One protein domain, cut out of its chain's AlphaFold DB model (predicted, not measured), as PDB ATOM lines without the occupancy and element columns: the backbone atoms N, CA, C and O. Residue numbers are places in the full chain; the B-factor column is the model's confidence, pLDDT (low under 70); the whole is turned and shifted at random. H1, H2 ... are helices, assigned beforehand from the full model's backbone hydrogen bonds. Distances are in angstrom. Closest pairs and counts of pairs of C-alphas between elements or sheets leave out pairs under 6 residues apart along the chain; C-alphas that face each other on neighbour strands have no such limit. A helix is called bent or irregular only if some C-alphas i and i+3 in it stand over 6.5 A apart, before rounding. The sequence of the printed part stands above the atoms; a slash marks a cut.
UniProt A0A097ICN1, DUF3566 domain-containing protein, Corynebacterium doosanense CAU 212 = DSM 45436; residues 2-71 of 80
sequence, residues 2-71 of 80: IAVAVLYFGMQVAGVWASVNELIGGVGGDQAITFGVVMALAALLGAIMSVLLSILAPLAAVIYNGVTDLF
ATOM      1  N   ILE A   2      -7.273  82.926  25.508       95.19
ATOM      2  CA  ILE A   2      -8.542  82.466  24.898       95.19
ATOM      3  C   ILE A   2      -9.166  83.539  23.993       95.19
ATOM      4  O   ILE A   2      -9.495  83.250  22.851       95.19
ATOM      5  N   ALA A   3      -9.233  84.793  24.454       95.69
ATOM      6  CA  ALA A   3      -9.729  85.905  23.638       95.69
ATOM      7  C   ALA A   3      -8.969  86.058  22.305       95.69
ATOM      8  O   ALA A   3      -9.586  86.228  21.262       95.69
ATOM      9  N   VAL A   4      -7.638  85.927  22.324       95.31
ATOM     10  CA  VAL A   4      -6.798  86.010  21.116       95.31
ATOM     11  C   VAL A   4      -7.088  84.845  20.171       95.31
ATOM     12  O   VAL A   4      -7.217  85.060  18.972       95.31
ATOM     13  N   ALA A   5      -7.253  83.629  20.699       95.31
ATOM     14  CA  ALA A   5      -7.604  82.466  19.890       95.31
ATOM     15  C   ALA A   5      -8.985  82.625  19.230       95.31
ATOM     16  O   ALA A   5      -9.129  82.370  18.038       95.31
ATOM     17  N   VAL A   6      -9.985  83.111  19.973       96.69
ATOM     18  CA  VAL A   6     -11.327  83.393  19.435       96.69
ATOM     19  C   VAL A   6     -11.264  84.453  18.335       96.69
ATOM     20  O   VAL A   6     -11.845  84.257  17.270       96.69
ATOM     21  N   LEU A   7     -10.519  85.541  18.553       95.12
ATOM     22  CA  LEU A   7     -10.308  86.572  17.536       95.12
ATOM     23  C   LEU A   7      -9.601  86.011  16.298       95.12
ATOM     24  O   LEU A   7     -10.024  86.302  15.182       95.12
ATOM     25  N   TYR A   8      -8.583  85.164  16.477       95.12
ATOM     26  CA  TYR A   8      -7.880  84.526  15.366       95.12
ATOM     27  C   TYR A   8      -8.831  83.700  14.498       95.12
ATOM     28  O   TYR A   8      -8.845  83.878  13.281       95.12
ATOM     29  N   PHE A   9      -9.655  82.845  15.112       95.00
ATOM     30  CA  PHE A   9     -10.636  82.043  14.379       95.00
ATOM     31  C   PHE A   9     -11.719  82.904  13.723       95.00
ATOM     32  O   PHE A   9     -12.073  82.659  12.573       95.00
ATOM     33  N   GLY A  10     -12.199  83.953  14.398       96.00
ATOM     34  CA  GLY A  10     -13.142  84.904  13.803       96.00
ATOM     35  C   GLY A  10     -12.573  85.578  12.549       96.00
ATOM     36  O   GLY A  10     -13.223  85.618  11.506       96.00
ATOM     37  N   MET A  11     -11.318  86.028  12.616       94.56
ATOM     38  CA  MET A  11     -10.597  86.610  11.478       94.56
ATOM     39  C   MET A  11     -10.297  85.588  10.375       94.56
ATOM     40  O   MET A  11     -10.249  85.951   9.199       94.56
ATOM     41  N   GLN A  12     -10.129  84.312  10.733       94.06
ATOM     42  CA  GLN A  12      -9.954  83.220   9.779       94.06
ATOM     43  C   GLN A  12     -11.223  82.972   8.967       94.06
ATOM     44  O   GLN A  12     -11.137  82.856   7.748       94.06
ATOM     45  N   VAL A  13     -12.395  82.959   9.609       95.31
ATOM     46  CA  VAL A  13     -13.691  82.834   8.916       95.31
ATOM     47  C   VAL A  13     -13.948  84.034   8.003       95.31
ATOM     48  O   VAL A  13     -14.457  83.868   6.900       95.31
ATOM     49  N   ALA A  14     -13.544  85.234   8.424       95.56
ATOM     50  CA  ALA A  14     -13.645  86.448   7.615       95.56
ATOM     51  C   ALA A  14     -12.616  86.530   6.464       95.56
ATOM     52  O   ALA A  14     -12.641  87.492   5.700       95.56
ATOM     53  N   GLY A  15     -11.694  85.568   6.342       93.19
ATOM     54  CA  GLY A  15     -10.682  85.537   5.278       93.19
ATOM     55  C   GLY A  15      -9.539  86.549   5.433       93.19
ATOM     56  O   GLY A  15      -8.680  86.629   4.560       93.19
ATOM     57  N   VAL A  16      -9.466  87.283   6.551       94.50
ATOM     58  CA  VAL A  16      -8.479  88.362   6.758       94.50
ATOM     59  C   VAL A  16      -7.046  87.838   6.674       94.50
ATOM     60  O   VAL A  16      -6.190  88.464   6.053       94.50
ATOM     61  N   TRP A  17      -6.776  86.667   7.255       92.75
ATOM     62  CA  TRP A  17      -5.438  86.071   7.218       92.75
ATOM     63  C   TRP A  17      -4.999  85.684   5.804       92.75
ATOM     64  O   TRP A  17      -3.809  85.765   5.511       92.75
ATOM     65  N   ALA A  18      -5.933  85.303   4.925       91.75
ATOM     66  CA  ALA A  18      -5.618  85.013   3.529       91.75
ATOM     67  C   ALA A  18      -5.181  86.292   2.805       91.75
ATOM     68  O   ALA A  18      -4.087  86.325   2.252       91.75
ATOM     69  N   SER A  19      -5.952  87.377   2.933       93.00
ATOM     70  CA  SER A  19      -5.598  88.675   2.347       93.00
ATOM     71  C   SER A  19      -4.258  89.202   2.859       93.00
ATOM     72  O   SER A  19      -3.441  89.687   2.084       93.00
ATOM     73  N   VAL A  20      -3.988  89.085   4.162       90.31
ATOM     74  CA  VAL A  20      -2.705  89.520   4.738       90.31
ATOM     75  C   VAL A  20      -1.540  88.682   4.204       90.31
ATOM     76  O   VAL A  20      -0.506  89.241   3.844       90.31
ATOM     77  N   ASN A  21      -1.697  87.361   4.116       91.12
ATOM     78  CA  ASN A  21      -0.648  86.482   3.598       91.12
ATOM     79  C   ASN A  21      -0.396  86.689   2.101       91.12
ATOM     80  O   ASN A  21       0.755  86.642   1.678       91.12
ATOM     81  N   GLU A  22      -1.429  86.978   1.311       90.31
ATOM     82  CA  GLU A  22      -1.280  87.348  -0.101       90.31
ATOM     83  C   GLU A  22      -0.522  88.669  -0.267       90.31
ATOM     84  O   GLU A  22       0.370  88.765  -1.108       90.31
ATOM     85  N   LEU A  23      -0.817  89.671   0.570       89.50
ATOM     86  CA  LEU A  23      -0.096  90.945   0.565       89.50
ATOM     87  C   LEU A  23       1.389  90.765   0.898       89.50
ATOM     88  O   LEU A  23       2.231  91.383   0.255       89.50
ATOM     89  N   ILE A  24       1.717  89.914   1.873       85.44
ATOM     90  CA  ILE A  24       3.106  89.634   2.271       85.44
ATOM     91  C   ILE A  24       3.824  88.780   1.213       85.44
ATOM     92  O   ILE A  24       4.969  89.067   0.857       85.44
ATOM     93  N   GLY A  25       3.145  87.775   0.658       83.00
ATOM     94  CA  GLY A  25       3.678  86.938  -0.418       83.00
ATOM     95  C   GLY A  25       3.928  87.723  -1.710       83.00
ATOM     96  O   GLY A  25       4.910  87.472  -2.407       83.00
ATOM     97  N   GLY A  26       3.101  88.732  -2.001       79.50
ATOM     98  CA  GLY A  26       3.223  89.588  -3.187       79.50
ATOM     99  C   GLY A  26       4.478  90.470  -3.223       79.50
ATOM    100  O   GLY A  26       4.928  90.837  -4.306       79.50
ATOM    101  N   VAL A  27       5.086  90.770  -2.070       78.88
ATOM    102  CA  VAL A  27       6.373  91.495  -1.967       78.88
ATOM    103  C   VAL A  27       7.587  90.560  -1.853       78.88
ATOM    104  O   VAL A  27       8.689  91.013  -1.553       78.88
ATOM    105  N   GLY A  28       7.415  89.261  -2.128       73.06
ATOM    106  CA  GLY A  28       8.498  88.270  -2.101       73.06
ATOM    107  C   GLY A  28       8.860  87.775  -0.697       73.06
ATOM    108  O   GLY A  28       9.936  87.211  -0.506       73.06
ATOM    109  N   GLY A  29       7.989  87.993   0.293       73.62
ATOM    110  CA  GLY A  29       8.154  87.448   1.636       73.62
ATOM    111  C   GLY A  29       7.669  86.001   1.721       73.62
ATOM    112  O   GLY A  29       6.504  85.727   1.461       73.62
ATOM    113  N   ASP A  30       8.535  85.088   2.164       74.69
ATOM    114  CA  ASP A  30       8.182  83.682   2.459       74.69
ATOM    115  C   ASP A  30       7.516  83.516   3.848       74.69
ATOM    116  O   ASP A  30       7.120  82.434   4.280       74.69
ATOM    117  N   GLN A  31       7.392  84.614   4.601       75.44
ATOM    118  CA  GLN A  31       6.860  84.604   5.960       75.44
ATOM    119  C   GLN A  31       5.324  84.584   5.949       75.44
ATOM    120  O   GLN A  31       4.682  85.614   5.763       75.44
ATOM    121  N   ALA A  32       4.728  83.428   6.244       83.62
ATOM    122  CA  ALA A  32       3.285  83.320   6.455       83.62
ATOM    123  C   ALA A  32       2.877  83.704   7.892       83.62
ATOM    124  O   ALA A  32       3.445  83.218   8.878       83.62
ATOM    125  N   ILE A  33       1.826  84.517   8.022       89.31
ATOM    126  CA  ILE A  33       1.103  84.736   9.276       89.31
ATOM    127  C   ILE A  33       0.304  83.467   9.578       89.31
ATOM    128  O   ILE A  33      -0.744  83.195   8.986       89.31
ATOM    129  N   THR A  34       0.819  82.677  10.515       91.44
ATOM    130  CA  THR A  34       0.189  81.444  10.997       91.44
ATOM    131  C   THR A  34      -0.323  81.614  12.421       91.44
ATOM    132  O   THR A  34       0.050  82.549  13.132       91.44
ATOM    133  N   PHE A  35      -1.157  80.676  12.869       91.25
ATOM    134  CA  PHE A  35      -1.665  80.655  14.240       91.25
ATOM    135  C   PHE A  35      -0.540  80.724  15.280       91.25
ATOM    136  O   PHE A  35      -0.601  81.536  16.200       91.25
ATOM    137  N   GLY A  36       0.518  79.926  15.104       92.62
ATOM    138  CA  GLY A  36       1.652  79.901  16.030       92.62
ATOM    139  C   GLY A  36       2.341  81.261  16.154       92.62
ATOM    140  O   GLY A  36       2.632  81.697  17.266       92.62
ATOM    141  N   VAL A  37       2.523  81.963  15.032       93.12
ATOM    142  CA  VAL A  37       3.128  83.304  15.009       93.12
ATOM    143  C   VAL A  37       2.248  84.310  15.748       93.12
ATOM    144  O   VAL A  37       2.740  85.026  16.617       93.12
ATOM    145  N   VAL A  38       0.940  84.336  15.470       94.38
ATOM    146  CA  VAL A  38       0.011  85.269  16.133       94.38
ATOM    147  C   VAL A  38      -0.048  85.013  17.640       94.38
ATOM    148  O   VAL A  38       0.007  85.954  18.431       94.38
ATOM    149  N   MET A  39      -0.100  83.746  18.051       95.44
ATOM    150  CA  MET A  39      -0.131  83.381  19.468       95.44
ATOM    151  C   MET A  39       1.174  83.736  20.185       95.44
ATOM    152  O   MET A  39       1.127  84.257  21.299       95.44
ATOM    153  N   ALA A  40       2.328  83.509  19.552       95.06
ATOM    154  CA  ALA A  40       3.627  83.864  20.115       95.06
ATOM    155  C   ALA A  40       3.787  85.384  20.270       95.06
ATOM    156  O   ALA A  40       4.185  85.857  21.336       95.06
ATOM    157  N   LEU A  41       3.414  86.158  19.245       95.44
ATOM    158  CA  LEU A  41       3.456  87.621  19.294       95.44
ATOM    159  C   LEU A  41       2.519  88.173  20.368       95.44
ATOM    160  O   LEU A  41       2.923  89.034  21.147       95.44
ATOM    161  N   ALA A  42       1.294  87.652  20.461       96.00
ATOM    162  CA  ALA A  42       0.340  88.069  21.483       96.00
ATOM    163  C   ALA A  42       0.820  87.733  22.904       96.00
ATOM    164  O   ALA A  42       0.637  88.536  23.820       96.00
ATOM    165  N   ALA A  43       1.447  86.570  23.096       95.88
ATOM    166  CA  ALA A  43       2.035  86.191  24.377       95.88
ATOM    167  C   ALA A  43       3.200  87.115  24.758       95.88
ATOM    168  O   ALA A  43       3.252  87.591  25.891       95.88
ATOM    169  N   LEU A  44       4.088  87.423  23.808       97.06
ATOM    170  CA  LEU A  44       5.211  88.333  24.023       97.06
ATOM    171  C   LEU A  44       4.737  89.747  24.382       97.06
ATOM    172  O   LEU A  44       5.184  90.309  25.379       97.06
ATOM    173  N   LEU A  45       3.799  90.304  23.612       96.44
ATOM    174  CA  LEU A  45       3.220  91.622  23.891       96.44
ATOM    175  C   LEU A  45       2.535  91.656  25.258       96.44
ATOM    176  O   LEU A  45       2.734  92.597  26.023       96.44
ATOM    177  N   GLY A  46       1.776  90.608  25.587       95.50
ATOM    178  CA  GLY A  46       1.153  90.463  26.898       95.50
ATOM    179  C   GLY A  46       2.182  90.447  28.031       95.50
ATOM    180  O   GLY A  46       1.996  91.139  29.028       95.50
ATOM    181  N   ALA A  47       3.289  89.720  27.860       96.81
ATOM    182  CA  ALA A  47       4.366  89.668  28.843       96.81
ATOM    183  C   ALA A  47       5.032  91.039  29.038       96.81
ATOM    184  O   ALA A  47       5.183  91.488  30.173       96.81
ATOM    185  N   ILE A  48       5.360  91.737  27.948       97.25
ATOM    186  CA  ILE A  48       5.959  93.079  28.002       97.25
ATOM    187  C   ILE A  48       5.032  94.044  28.747       97.25
ATOM    188  O   ILE A  48       5.461  94.717  29.684       97.25
ATOM    189  N   MET A  49       3.751  94.080  28.376       95.81
ATOM    190  CA  MET A  49       2.781  94.972  29.014       95.81
ATOM    191  C   MET A  49       2.562  94.623  30.485       95.81
ATOM    192  O   MET A  49       2.470  95.523  31.314       95.81
ATOM    193  N   SER A  50       2.550  93.334  30.831       95.94
ATOM    194  CA  SER A  50       2.471  92.888  32.223       95.94
ATOM    195  C   SER A  50       3.631  93.433  33.052       95.94
ATOM    196  O   SER A  50       3.409  93.923  34.157       95.94
ATOM    197  N   VAL A  51       4.859  93.380  32.530       97.19
ATOM    198  CA  VAL A  51       6.045  93.905  33.223       97.19
ATOM    199  C   VAL A  51       5.957  95.423  33.365       97.19
ATOM    200  O   VAL A  51       6.116  95.940  34.469       97.19
ATOM    201  N   LEU A  52       5.640  96.136  32.281       96.94
ATOM    202  CA  LEU A  52       5.525  97.596  32.299       96.94
ATOM    203  C   LEU A  52       4.469  98.077  33.300       96.94
ATOM    204  O   LEU A  52       4.754  98.952  34.114       96.94
ATOM    205  N   LEU A  53       3.275  97.480  33.285       96.00
ATOM    206  CA  LEU A  53       2.199  97.836  34.212       96.00
ATOM    207  C   LEU A  53       2.554  97.492  35.661       96.00
ATOM    208  O   LEU A  53       2.238  98.266  36.562       96.00
ATOM    209  N   SER A  54       3.259  96.381  35.887       96.25
ATOM    210  CA  SER A  54       3.723  96.000  37.226       96.25
ATOM    211  C   SER A  54       4.720  97.005  37.804       96.25
ATOM    212  O   SER A  54       4.723  97.217  39.009       96.25
ATOM    213  N   ILE A  55       5.544  97.641  36.964       96.19
ATOM    214  CA  ILE A  55       6.473  98.704  37.382       96.19
ATOM    215  C   ILE A  55       5.742 100.044  37.534       96.19
ATOM    216  O   ILE A  55       6.029 100.814  38.450       96.19
ATOM    217  N   LEU A  56       4.778 100.331  36.659       93.69
ATOM    218  CA  LEU A  56       4.028 101.584  36.699       93.69
ATOM    219  C   LEU A  56       3.102 101.669  37.921       93.69
ATOM    220  O   LEU A  56       2.918 102.753  38.463       93.69
ATOM    221  N   ALA A  57       2.560 100.543  38.389       94.19
ATOM    222  CA  ALA A  57       1.684 100.484  39.557       94.19
ATOM    223  C   ALA A  57       2.311 101.063  40.851       94.19
ATOM    224  O   ALA A  57       1.710 101.972  41.428       94.19
ATOM    225  N   PRO A  58       3.501 100.629  41.319       93.56
ATOM    226  CA  PRO A  58       4.134 101.222  42.497       93.56
ATOM    227  C   PRO A  58       4.560 102.675  42.263       93.56
ATOM    228  O   PRO A  58       4.450 103.483  43.180       93.56
ATOM    229  N   LEU A  59       4.984 103.046  41.047       94.44
ATOM    230  CA  LEU A  59       5.288 104.445  40.723       94.44
ATOM    231  C   LEU A  59       4.050 105.339  40.868       94.44
ATOM    232  O   LEU A  59       4.124 106.396  41.490       94.44
ATOM    233  N   ALA A  60       2.905 104.894  40.352       91.81
ATOM    234  CA  ALA A  60       1.636 105.594  40.510       91.81
ATOM    235  C   ALA A  60       1.228 105.706  41.988       91.81
ATOM    236  O   ALA A  60       0.765 106.764  42.404       91.81
ATOM    237  N   ALA A  61       1.456 104.660  42.793       91.75
ATOM    238  CA  ALA A  61       1.192 104.688  44.231       91.75
ATOM    239  C   ALA A  61       2.071 105.714  44.971       91.75
ATOM    240  O   ALA A  61       1.566 106.463  45.803       91.75
ATOM    241  N   VAL A  62       3.365 105.802  44.641       92.62
ATOM    242  CA  VAL A  62       4.273 106.806  45.224       92.62
ATOM    243  C   VAL A  62       3.836 108.224  44.858       92.62
ATOM    244  O   VAL A  62       3.782 109.089  45.730       92.62
ATOM    245  N   ILE A  63       3.489 108.464  43.589       90.00
ATOM    246  CA  ILE A  63       3.000 109.772  43.132       90.00
ATOM    247  C   ILE A  63       1.701 110.137  43.856       90.00
ATOM    248  O   ILE A  63       1.578 111.256  44.347       90.00
ATOM    249  N   TYR A  64       0.753 109.201  43.960       88.44
ATOM    250  CA  TYR A  64      -0.506 109.421  44.670       88.44
ATOM    251  C   TYR A  64      -0.266 109.807  46.134       88.44
ATOM    252  O   TYR A  64      -0.762 110.844  46.564       88.44
ATOM    253  N   ASN A  65       0.554 109.038  46.858       87.31
ATOM    254  CA  ASN A  65       0.865 109.311  48.263       87.31
ATOM    255  C   ASN A  65       1.544 110.683  48.447       87.31
ATOM    256  O   ASN A  65       1.179 111.446  49.335       87.31
ATOM    257  N   GLY A  66       2.484 111.045  47.567       86.12
ATOM    258  CA  GLY A  66       3.133 112.360  47.625       86.12
ATOM    259  C   GLY A  66       2.169 113.523  47.359       86.12
ATOM    260  O   GLY A  66       2.301 114.592  47.950       86.12
ATOM    261  N   VAL A  67       1.171 113.321  46.493       80.19
ATOM    262  CA  VAL A  67       0.119 114.316  46.234       80.19
ATOM    263  C   VAL A  67      -0.852 114.417  47.414       80.19
ATOM    264  O   VAL A  67      -1.244 115.529  47.768       80.19
ATOM    265  N   THR A  68      -1.226 113.303  48.053       79.50
ATOM    266  CA  THR A  68      -2.102 113.337  49.238       79.50
ATOM    267  C   THR A  68      -1.446 114.051  50.413       79.50
ATOM    268  O   THR A  68      -2.110 114.846  51.080       79.50
ATOM    269  N   ASP A  69      -0.141 113.850  50.606       73.44
ATOM    270  CA  ASP A  69       0.633 114.535  51.646       73.44
ATOM    271  C   ASP A  69       0.722 116.050  51.391       73.44
ATOM    272  O   ASP A  69       0.720 116.841  52.331       73.44
ATOM    273  N   LEU A  70       0.751 116.476  50.121       68.50
ATOM    274  CA  LEU A  70       0.863 117.888  49.746       68.50
ATOM    275  C   LEU A  70      -0.453 118.674  49.888       68.50
ATOM    276  O   LEU A  70      -0.412 119.876  50.148       68.50
ATOM    277  N   PHE A  71      -1.610 118.033  49.690       68.25
ATOM    278  CA  PHE A  71      -2.896 118.736  49.571       68.25
ATOM    279  C   PHE A  71      -3.916 118.479  50.684       68.25
ATOM    280  O   PHE A  71      -4.867 119.256  50.779       68.25
TER     281      PHE A  71
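This is residues 2 to 71 of the 80 residues of the protein "DUF3566 domain-containing protein" of Corynebacterium doosanense CAU 212 = DSM 45436 (UniProt A0A097ICN1). This model is one long straggling rod: the helix H3 makes nearly the whole length, and two short helices, H1 and H2, sit at the end where H3 begins. H1 packs on the first turns of H3 at a slant and H2 turns off from H1 at a corner, while residues 44 to 71 of H3 stick out as a free arm. There are 70 printed residues with three named helices, in the order H1, H2, H3 along the chain, and no named strand; the class is all helix. The whole is extended, with a radius of gyration of the C-alphas of 20.0 A and spans of 60 by 26 by 19 A.

Begin with the longest helix, H3, residues 35 to 71, and look at its first turns, since residues 44 to 71 stand free, with no C-alpha 8 or more residues away along the chain within 10 A. H1, residues 2 to 13, touches H3, with 5 pairs of C-alphas within 8 A. The closest C-alphas of the two are those of Val 4 and Met 39, 7.4 A apart. H1 touches H3 with residues 4 to 8 alone, and H3 touches H1 with residues 35 to 42 alone. Their lines stand at a steep tilt of 45 degrees, and they run opposite ways. From H1, move on to H2, residues 16 to 26, which is close to H1 but not clearly touching it, with 2 pairs of C-alphas within 8 A. The closest C-alphas there are those of Met 11 and Trp 17, 6.7 A apart. H1 and H2 run the same way at a steep tilt of 69.9 degrees, only just short of about perpendicular. H2 and H3 are apart, though they follow each other in the chain. Check the backbone N and O atoms: in H1 and H2 every O i to N i+4 pair is within hydrogen-bond range, and in H3 31 of 33 are.

Find C-alpha 35, of Phe 35, at (-1.665, 80.655, 14.240); from there H3 runs over 37 residues to C-alpha 71, of Phe 71, at (-2.896, 118.736, 49.571), a length of 52.0 A. H3 is neither bent nor irregular, but only just: C-alphas 55 and 58 are 6.2 A apart. Then go back to the first printed residue, Ile 2, whose C-alpha is at (-8.542, 82.466, 24.898); H1 runs from it over 12 residues to Val 13, 16.8 A from first to last C-alpha. H2 starts at Val 16 with its C-alpha at (-8.479, 88.362, 6.758) and has 11 residues, ending at Gly 26, 15.4 A from first to last C-alpha.

Look for the two C-alphas farthest apart, those of Gly 28 and Phe 71, at 61.1 A; the C-alphas of Ile 2 and Phe 71, the first and last printed residues, are 44.2 A apart. Without the stretch that stands free, the body has 42 residues, spans 32 by 22 by 9 A and has a radius of gyration of 10.8 A. The printed part runs from residue 2 to residue 71 with no cut, in a full chain of 80 residues. The link from H1 to H2, with 2 residues between them, is tight, and the link from H2 to H3, with 8 residues between them, is short. In the B-factor column the mean pLDDT of the printed part is 90.5; residues 70 to 71 are under 70.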